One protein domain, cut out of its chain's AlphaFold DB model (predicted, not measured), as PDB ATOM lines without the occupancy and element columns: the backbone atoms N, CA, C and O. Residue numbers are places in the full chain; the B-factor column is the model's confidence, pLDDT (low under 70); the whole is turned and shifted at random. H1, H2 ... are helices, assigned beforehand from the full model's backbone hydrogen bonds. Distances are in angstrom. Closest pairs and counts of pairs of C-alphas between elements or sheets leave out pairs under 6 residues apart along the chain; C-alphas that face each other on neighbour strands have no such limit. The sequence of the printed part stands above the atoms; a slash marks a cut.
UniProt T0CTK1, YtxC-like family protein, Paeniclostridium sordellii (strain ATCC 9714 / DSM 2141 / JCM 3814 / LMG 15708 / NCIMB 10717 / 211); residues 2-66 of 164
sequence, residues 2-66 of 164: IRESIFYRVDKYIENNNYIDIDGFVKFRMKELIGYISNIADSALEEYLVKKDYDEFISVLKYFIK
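What this domain is: This is residues 2 to 66 of the 164 residues of the protein "YtxC-like family protein" of Paeniclostridium sordellii (strain ATCC 9714 / DSM 2141 / JCM 3814 / LMG 15708 / NCIMB 10717 / 211) (UniProt T0CTK1). One long, single helix, H3, sticks out as an arm from a small, loosely made head at its first end. The head holds two short helices, H1 and H2, set nearly crosswise to each other, with the loop that joins them; H1 and H3 run opposite ways, and H1 has its first residue close to the first part of H3. The printed part has 65 residues with three named helices, in the order H1, H2, H3, and no named strand; the class is all helix. It is extended, with a radius of gyration of the C-alphas of 21.4 A, and its C-alphas span 70 by 19 by 13 A, with the arm making most of the length.

How they stand to each other: H1, residues 2 to 14, and H2, residues 22 to 29, are close but not clearly touching; their closest C-alphas, those of Arg 9 and Arg 29, are 7.5 A apart. Their lines stand about perpendicular, at 76 degrees. H3, residues 31 to 66, is close to H1 but not clearly touching it, the closest C-alphas being those of Ile 2 and Leu 33, 7.7 A apart. H1 and H3 run opposite ways at a shallow tilt of 18 degrees. H2 and H3 meet only through their link. In H1, H2 and H3 every O i to N i+4 pair is within hydrogen-bond range.

Where its parts are: H1 begins at C-alpha 2, (138.949, 118.298, 120.524), and is 18.6 A long. H2 begins at C-alpha 22, (140.328, 121.548, 137.491), and is 9.9 A long. H3 is 51.9 A long and ends at C-alpha 66, (178.353, 101.521, 98.120).

The domain as a whole: The C-alphas of Asn 16 and Lys 66, the two farthest apart, are 69.8 A apart. Residues 14 to 19 and 38 to 66 stand free. The link from H1 to H2 is short and that from H2 to H3 tight. The printed part has no cut; its mean pLDDT is 94.0, and no printed residue is under 70.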
ATOM      1  N   ILE A   2     138.451 118.399 119.122       86.81
ATOM      2  CA  ILE A   2     138.949 118.298 120.524       86.81
ATOM      3  C   ILE A   2     138.564 119.532 121.351       86.81
ATOM      4  O   ILE A   2     137.948 119.407 122.404       86.81
ATOM      5  N   ARG A   3     138.861 120.731 120.836       89.12
ATOM      6  CA  ARG A   3     138.503 122.000 121.483       89.12
ATOM      7  C   ARG A   3     136.999 122.102 121.759       89.12
ATOM      8  O   ARG A   3     136.618 122.430 122.872       89.12
ATOM      9  N   GLU A   4     136.155 121.788 120.780       91.69
ATOM     10  CA  GLU A   4     134.691 121.831 120.933       91.69
ATOM     11  C   GLU A   4     134.194 120.834 121.985       91.69
ATOM     12  O   GLU A   4     133.339 121.184 122.789       91.69
ATOM     13  N   SER A   5     134.777 119.632 122.041       89.25
ATOM     14  CA  SER A   5     134.474 118.631 123.072       89.25
ATOM     15  C   SER A   5     134.833 119.126 124.476       89.25
ATOM     16  O   SER A   5     134.049 118.955 125.410       89.25
ATOM     17  N   ILE A   6     135.984 119.792 124.631       91.75
ATOM     18  CA  ILE A   6     136.390 120.403 125.905       91.75
ATOM     19  C   ILE A   6     135.412 121.510 126.294       91.75
ATOM     20  O   ILE A   6     134.884 121.481 127.401       91.75
ATOM     21  N   PHE A   7     135.135 122.450 125.383       93.12
ATOM     22  CA  PHE A   7     134.197 123.544 125.635       93.12
ATOM     23  C   PHE A   7     132.818 123.020 126.025       93.12
ATOM     24  O   PHE A   7     132.294 123.444 127.044       93.12
ATOM     25  N   TYR A   8     132.276 122.049 125.291       92.50
ATOM     26  CA  TYR A   8     130.993 121.426 125.612       92.50
ATOM     27  C   TYR A   8     130.982 120.790 127.009       92.50
ATOM     28  O   TYR A   8     130.041 120.987 127.774       92.50
ATOM     29  N   ARG A   9     132.034 120.043 127.374       91.56
ATOM     30  CA  ARG A   9     132.128 119.395 128.692       91.56
ATOM     31  C   ARG A   9     132.256 120.412 129.827       91.56
ATOM     32  O   ARG A   9     131.709 120.172 130.903       91.56
ATOM     33  N   VAL A  10     132.977 121.511 129.603       93.31
ATOM     34  CA  VAL A  10     133.116 122.605 130.575       93.31
ATOM     35  C   VAL A  10     131.794 123.353 130.721       93.31
ATOM     36  O   VAL A  10     131.313 123.481 131.840       93.31
ATOM     37  N   ASP A  11     131.180 123.761 129.609       93.69
ATOM     38  CA  ASP A  11     129.897 124.473 129.551       93.69
ATOM     39  C   ASP A  11     128.795 123.695 130.289       93.69
ATOM     40  O   ASP A  11     128.204 124.179 131.253       93.69
ATOM     41  N   LYS A  12     128.643 122.406 129.965       92.00
ATOM     42  CA  LYS A  12     127.708 121.496 130.647       92.00
ATOM     43  C   LYS A  12     127.953 121.349 132.146       92.00
ATOM     44  O   LYS A  12     127.026 121.061 132.900       92.00
ATOM     45  N   TYR A  13     129.201 121.469 132.590       92.75
ATOM     46  CA  TYR A  13     129.534 121.336 134.002       92.75
ATOM     47  C   TYR A  13     129.209 122.608 134.776       92.75
ATOM     48  O   TYR A  13     128.584 122.524 135.835       92.75
ATOM     49  N   ILE A  14     129.574 123.771 134.239       93.19
ATOM     50  CA  ILE A  14     129.343 125.061 134.898       93.19
ATOM     51  C   ILE A  14     127.866 125.482 134.886       93.19
ATOM     52  O   ILE A  14     127.464 126.230 135.768       93.19
ATOM     53  N   GLU A  15     127.031 124.940 133.984       94.75
ATOM     54  CA  GLU A  15     125.561 125.113 134.010       94.75
ATOM     55  C   GLU A  15     124.944 124.791 135.387       94.75
ATOM     56  O   GLU A  15     123.949 125.398 135.776       94.75
ATOM     57  N   ASN A  16     125.521 123.835 136.123       91.38
ATOM     58  CA  ASN A  16     124.977 123.343 137.394       91.38
ATOM     59  C   ASN A  16     125.963 123.463 138.569       91.38
ATOM     60  O   ASN A  16     125.659 123.003 139.669       91.38
ATOM     61  N   ASN A  17     127.158 124.026 138.351       93.00
ATOM     62  CA  ASN A  17     128.220 124.096 139.358       93.00
ATOM     63  C   ASN A  17     128.915 125.462 139.316       93.00
ATOM     64  O   ASN A  17     129.435 125.868 138.282       93.00
ATOM     65  N   ASN A  18     129.021 126.126 140.470       92.44
ATOM     66  CA  ASN A  18     129.664 127.447 140.590       92.44
ATOM     67  C   ASN A  18     131.147 127.366 140.995       92.44
ATOM     68  O   ASN A  18     131.793 128.384 141.232       92.44
ATOM     69  N   TYR A  19     131.676 126.151 141.119       94.00
ATOM     70  CA  TYR A  19     133.062 125.859 141.458       94.00
ATOM     71  C   TYR A  19     133.539 124.692 140.597       94.00
ATOM     72  O   TYR A  19     132.791 123.738 140.375       94.00
ATOM     73  N   ILE A  20     134.785 124.759 140.134       93.00
ATOM     74  CA  ILE A  20     135.435 123.685 139.389       93.00
ATOM     75  C   ILE A  20     136.789 123.378 140.019       93.00
ATOM     76  O   ILE A  20     137.681 124.221 140.061       93.00
ATOM     77  N   ASP A  21     136.939 122.144 140.492       94.25
ATOM     78  CA  ASP A  21     138.256 121.560 140.716       94.25
ATOM     79  C   ASP A  21     138.788 121.095 139.358       94.25
ATOM     80  O   ASP A  21     138.270 120.136 138.779       94.25
ATOM     81  N   ILE A  22     139.779 121.811 138.825       92.62
ATOM     82  CA  ILE A  22     140.328 121.548 137.491       92.62
ATOM     83  C   ILE A  22     140.966 120.160 137.433       92.62
ATOM     84  O   ILE A  22     140.727 119.432 136.470       92.62
ATOM     85  N   ASP A  23     141.713 119.755 138.460       94.31
ATOM     86  CA  ASP A  23     142.407 118.467 138.460       94.31
ATOM     87  C   ASP A  23     141.404 117.315 138.489       94.31
ATOM     88  O   ASP A  23     141.490 116.378 137.688       94.31
ATOM     89  N   GLY A  24     140.390 117.413 139.353       93.69
ATOM     90  CA  GLY A  24     139.277 116.470 139.377       93.69
ATOM     91  C   GLY A  24     138.514 116.446 138.049       93.69
ATOM     92  O   GLY A  24     138.235 115.379 137.496       93.69
ATOM     93  N   PHE A  25     138.206 117.614 137.487       93.69
ATOM     94  CA  PHE A  25     137.489 117.717 136.220       93.69
ATOM     95  C   PHE A  25     138.256 117.039 135.079       93.69
ATOM     96  O   PHE A  25     137.696 116.196 134.377       93.69
ATOM     97  N   VAL A  26     139.544 117.342 134.920       92.19
ATOM     98  CA  VAL A  26     140.391 116.734 133.889       92.19
ATOM     99  C   VAL A  26     140.489 115.223 134.114       92.19
ATOM    100  O   VAL A  26     140.205 114.438 133.208       92.19
ATOM    101  N   LYS A  27     140.802 114.795 135.342       91.38
ATOM    102  CA  LYS A  27     141.016 113.381 135.673       91.38
ATOM    103  C   LYS A  27     139.779 112.515 135.450       91.38
ATOM    104  O   LYS A  27     139.902 111.379 134.993       91.38
ATOM    105  N   PHE A  28     138.595 113.024 135.780       91.56
ATOM    106  CA  PHE A  28     137.366 112.231 135.748       91.56
ATOM    107  C   PHE A  28     136.497 112.538 134.529       91.56
ATOM    108  O   PHE A  28     136.073 111.621 133.829       91.56
ATOM    109  N   ARG A  29     136.245 113.818 134.238       90.50
ATOM    110  CA  ARG A  29     135.314 114.244 133.178       90.50
ATOM    111  C   ARG A  29     135.964 114.360 131.805       90.50
ATOM    112  O   ARG A  29     135.236 114.345 130.813       90.50
ATOM    113  N   MET A  30     137.294 114.422 131.717       92.19
ATOM    114  CA  MET A  30     138.024 114.394 130.440       92.19
ATOM    115  C   MET A  30     138.721 113.056 130.160       92.19
ATOM    116  O   MET A  30     139.381 112.926 129.133       92.19
ATOM    117  N   LYS A  31     138.531 112.040 131.013       91.44
ATOM    118  CA  LYS A  31     139.188 110.728 130.895       91.44
ATOM    119  C   LYS A  31     139.056 110.100 129.503       91.44
ATOM    120  O   LYS A  31     140.044 109.640 128.945       91.44
ATOM    121  N   GLU A  32     137.854 110.107 128.932       90.50
ATOM    122  CA  GLU A  32     137.598 109.554 127.592       90.50
ATOM    123  C   GLU A  32     138.342 110.318 126.494       90.50
ATOM    124  O   GLU A  32     138.896 109.710 125.585       90.50
ATOM    125  N   LEU A  33     138.379 111.652 126.587       91.12
ATOM    126  CA  LEU A  33     139.081 112.488 125.618       91.12
ATOM    127  C   LEU A  33     140.594 112.256 125.689       91.12
ATOM    128  O   LEU A  33     141.242 112.155 124.653       91.12
ATOM    129  N   ILE A  34     141.142 112.146 126.900       90.56
ATOM    130  CA  ILE A  34     142.555 111.821 127.119       90.56
ATOM    131  C   ILE A  34     142.868 110.434 126.548       90.56
ATOM    132  O   ILE A  34     143.858 110.289 125.839       90.56
ATOM    133  N   GLY A  35     142.005 109.440 126.783       93.06
ATOM    134  CA  GLY A  35     142.151 108.106 126.196       93.06
ATOM    135  C   GLY A  35     142.120 108.125 124.665       93.06
ATOM    136  O   GLY A  35     142.958 107.500 124.029       93.06
ATOM    137  N   TYR A  36     141.219 108.904 124.064       91.94
ATOM    138  CA  TYR A  36     141.169 109.073 122.609       91.94
ATOM    139  C   TYR A  36     142.456 109.696 122.046       91.94
ATOM    140  O   TYR A  36     142.971 109.229 121.035       91.94
ATOM    141  N   ILE A  37     143.000 110.718 122.714       92.62
ATOM    142  CA  ILE A  37     144.279 111.329 122.326       92.62
ATOM    143  C   ILE A  37     145.428 110.326 122.477       92.62
ATOM    144  O   ILE A  37     146.273 110.261 121.589       92.62
ATOM    145  N   SER A  38     145.440 109.533 123.554       95.31
ATOM    146  CA  SER A  38     146.432 108.467 123.752       95.31
ATOM    147  C   SER A  38     146.403 107.480 122.594       95.31
ATOM    148  O   SER A  38     147.433 107.255 121.983       95.31
ATOM    149  N   ASN A  39     145.221 106.995 122.208       95.94
ATOM    150  CA  ASN A  39     145.093 106.052 121.096       95.94
ATOM    151  C   ASN A  39     145.608 106.640 119.773       95.94
ATOM    152  O   ASN A  39     146.248 105.937 119.002       95.94
ATOM    153  N   ILE A  40     145.352 107.927 119.504       95.56
ATOM    154  CA  ILE A  40     145.913 108.598 118.320       95.56
ATOM    155  C   ILE A  40     147.442 108.638 118.399       95.56
ATOM    156  O   ILE A  40     148.108 108.393 117.396       95.56
ATOM    157  N   ALA A  41     147.995 108.971 119.567       96.94
ATOM    158  CA  ALA A  41     149.437 109.017 119.768       96.94
ATOM    159  C   ALA A  41     150.077 107.630 119.604       96.94
ATOM    160  O   ALA A  41     151.112 107.527 118.954       96.94
ATOM    161  N   ASP A  42     149.435 106.584 120.124       97.75
ATOM    162  CA  ASP A  42     149.883 105.197 120.003       97.75
ATOM    163  C   ASP A  42     149.886 104.754 118.530       97.75
ATOM    164  O   ASP A  42     150.909 104.287 118.038       97.75
ATOM    165  N   SER A  43     148.809 105.008 117.774       97.25
ATOM    166  CA  SER A  43     148.773 104.700 116.334       97.25
ATOM    167  C   SER A  43     149.807 105.490 115.525       97.25
ATOM    168  O   SER A  43     150.437 104.945 114.623       97.25
ATOM    169  N   ALA A  44     150.016 106.770 115.849       97.50
ATOM    170  CA  ALA A  44     151.042 107.578 115.190       97.50
ATOM    171  C   ALA A  44     152.461 107.073 115.506       97.50
ATOM    172  O   ALA A  44     153.346 107.137 114.652       97.50
ATOM    173  N   LEU A  45     152.683 106.567 116.724       98.25
ATOM    174  CA  LEU A  45     153.942 105.943 117.114       98.25
ATOM    175  C   LEU A  45     154.168 104.632 116.354       98.25
ATOM    176  O   LEU A  45     155.272 104.414 115.866       98.25
ATOM    177  N   GLU A  46     153.144 103.788 116.221       98.06
ATOM    178  CA  GLU A  46     153.216 102.551 115.434       98.06
ATOM    179  C   GLU A  46     153.574 102.833 113.969       98.06
ATOM    180  O   GLU A  46     154.520 102.248 113.443       98.06
ATOM    181  N   GLU A  47     152.889 103.784 113.325       97.69
ATOM    182  CA  GLU A  47     153.188 104.190 111.946       97.69
ATOM    183  C   GLU A  47     154.619 104.738 111.810       97.69
ATOM    184  O   GLU A  47     155.344 104.399 110.870       97.69
ATOM    185  N   TYR A  48     155.058 105.548 112.780       97.94
ATOM    186  CA  TYR A  48     156.427 106.056 112.825       97.94
ATOM    187  C   TYR A  48     157.460 104.930 112.943       97.94
ATOM    188  O   TYR A  48     158.476 104.977 112.252       97.94
ATOM    189  N   LEU A  49     157.215 103.927 113.791       98.19
ATOM    190  CA  LEU A  49     158.118 102.788 113.967       98.19
ATOM    191  C   LEU A  49     158.227 101.960 112.683       98.19
ATOM    192  O   LEU A  49     159.340 101.693 112.249       98.19
ATOM    193  N   VAL A  50     157.106 101.656 112.018       97.31
ATOM    194  CA  VAL A  50     157.115 100.936 110.729       97.31
ATOM    195  C   VAL A  50     157.926 101.693 109.678       97.31
ATOM    196  O   VAL A  50     158.755 101.110 108.978       97.31
ATOM    197  N   LYS A  51     157.731 103.012 109.579       96.50
ATOM    198  CA  LYS A  51     158.503 103.846 108.652       96.50
ATOM    199  C   LYS A  51     159.990 103.875 109.007       96.50
ATOM    200  O   LYS A  51     160.834 103.810 108.118       96.50
ATOM    201  N   LYS A  52     160.310 103.976 110.296       97.62
ATOM    202  CA  LYS A  52     161.688 103.969 110.782       97.62
ATOM    203  C   LYS A  52     162.387 102.649 110.443       97.62
ATOM    204  O   LYS A  52     163.509 102.692 109.949       97.62
ATOM    205  N   ASP A  53     161.724 101.513 110.647       97.69
ATOM    206  CA  ASP A  53     162.262 100.192 110.307       97.69
ATOM    207  C   ASP A  53     162.543 100.080 108.798       97.69
ATOM    208  O   ASP A  53     163.597  99.586 108.393       97.69
ATOM    209  N   TYR A  54     161.645 100.611 107.957       95.38
ATOM    210  CA  TYR A  54     161.868 100.707 106.512       95.38
ATOM    211  C   TYR A  54     163.093 101.573 106.168       95.38
ATOM    212  O   TYR A  54     163.962 101.143 105.409       95.38
ATOM    213  N   ASP A  55     163.206 102.772 106.744       96.62
ATOM    214  CA  ASP A  55     164.328 103.684 106.485       96.62
ATOM    215  C   ASP A  55     165.677 103.085 106.943       96.62
ATOM    216  O   ASP A  55     166.704 103.247 106.268       96.62
ATOM    217  N   GLU A  56     165.689 102.354 108.063       97.69
ATOM    218  CA  GLU A  56     166.859 101.613 108.547       97.69
ATOM    219  C   GLU A  56     167.233 100.471 107.591       97.69
ATOM    220  O   GLU A  56     168.403 100.351 107.212       97.69
ATOM    221  N   PHE A  57     166.255  99.692 107.121       95.12
ATOM    222  CA  PHE A  57     166.472  98.649 106.116       95.12
ATOM    223  C   PHE A  57     167.078  99.211 104.819       95.12
ATOM    224  O   PHE A  57     168.109  98.720 104.348       95.12
ATOM    225  N   ILE A  58     166.507 100.291 104.275       96.38
ATOM    226  CA  ILE A  58     167.035 100.964 103.078       96.38
ATOM    227  C   ILE A  58     168.468 101.454 103.311       96.38
ATOM    228  O   ILE A  58     169.326 101.294 102.441       96.38
ATOM    229  N   SER A  59     168.758 102.014 104.486       96.88
ATOM    230  CA  SER A  59     170.099 102.502 104.830       96.88
ATOM    231  C   SER A  59     171.145 101.382 104.828       96.88
ATOM    232  O   SER A  59     172.257 101.576 104.325       96.88
ATOM    233  N   VAL A  60     170.788 100.198 105.332       95.94
ATOM    234  CA  VAL A  60     171.645  99.004 105.289       95.94
ATOM    235  C   VAL A  60     171.921  98.581 103.843       95.94
ATOM    236  O   VAL A  60     173.076  98.357 103.476       95.94
ATOM    237  N   LEU A  61     170.895  98.528 102.991       95.56
ATOM    238  CA  LEU A  61     171.067  98.150 101.585       95.56
ATOM    239  C   LEU A  61     171.916  99.157 100.801       95.56
ATOM    240  O   LEU A  61     172.816  98.758 100.059       95.56
ATOM    241  N   LYS A  62     171.706 100.459 101.015       95.19
ATOM    242  CA  LYS A  62     172.549 101.516 100.429       95.19
ATOM    243  C   LYS A  62     174.016 101.345 100.795       95.19
ATOM    244  O   LYS A  62     174.894 101.530  99.950       95.19
ATOM    245  N   TYR A  63     174.292 100.989 102.049       94.44
ATOM    246  CA  TYR A  63     175.655 100.727 102.494       94.44
ATOM    247  C   TYR A  63     176.285  99.563 101.715       94.44
ATOM    248  O   TYR A  63     177.406  99.713 101.228       94.44
ATOM    249  N   PHE A  64     175.558  98.457 101.514       91.75
ATOM    250  CA  PHE A  64     176.038  97.330 100.702       91.75
ATOM    251  C   PHE A  64     176.343  97.730  99.256       91.75
ATOM    252  O   PHE A  64     177.426  97.437  98.752       91.75
ATOM    253  N   ILE A  65     175.441  98.474  98.611       93.19
ATOM    254  CA  ILE A  65     175.631  98.946  97.229       93.19
ATOM    255  C   ILE A  65     176.842  99.873  97.084       93.19
ATOM    256  O   ILE A  65     177.479  99.906  96.030       93.19
ATOM    257  N   LYS A  66     177.193 100.622  98.133       90.81
ATOM    258  CA  LYS A  66     178.353 101.521  98.120       90.81
ATOM    259  C   LYS A  66     179.692 100.779  98.160       90.81
ATOM    260  O   LYS A  66     180.670 101.299  97.630       90.81
TER     261      LYS A  66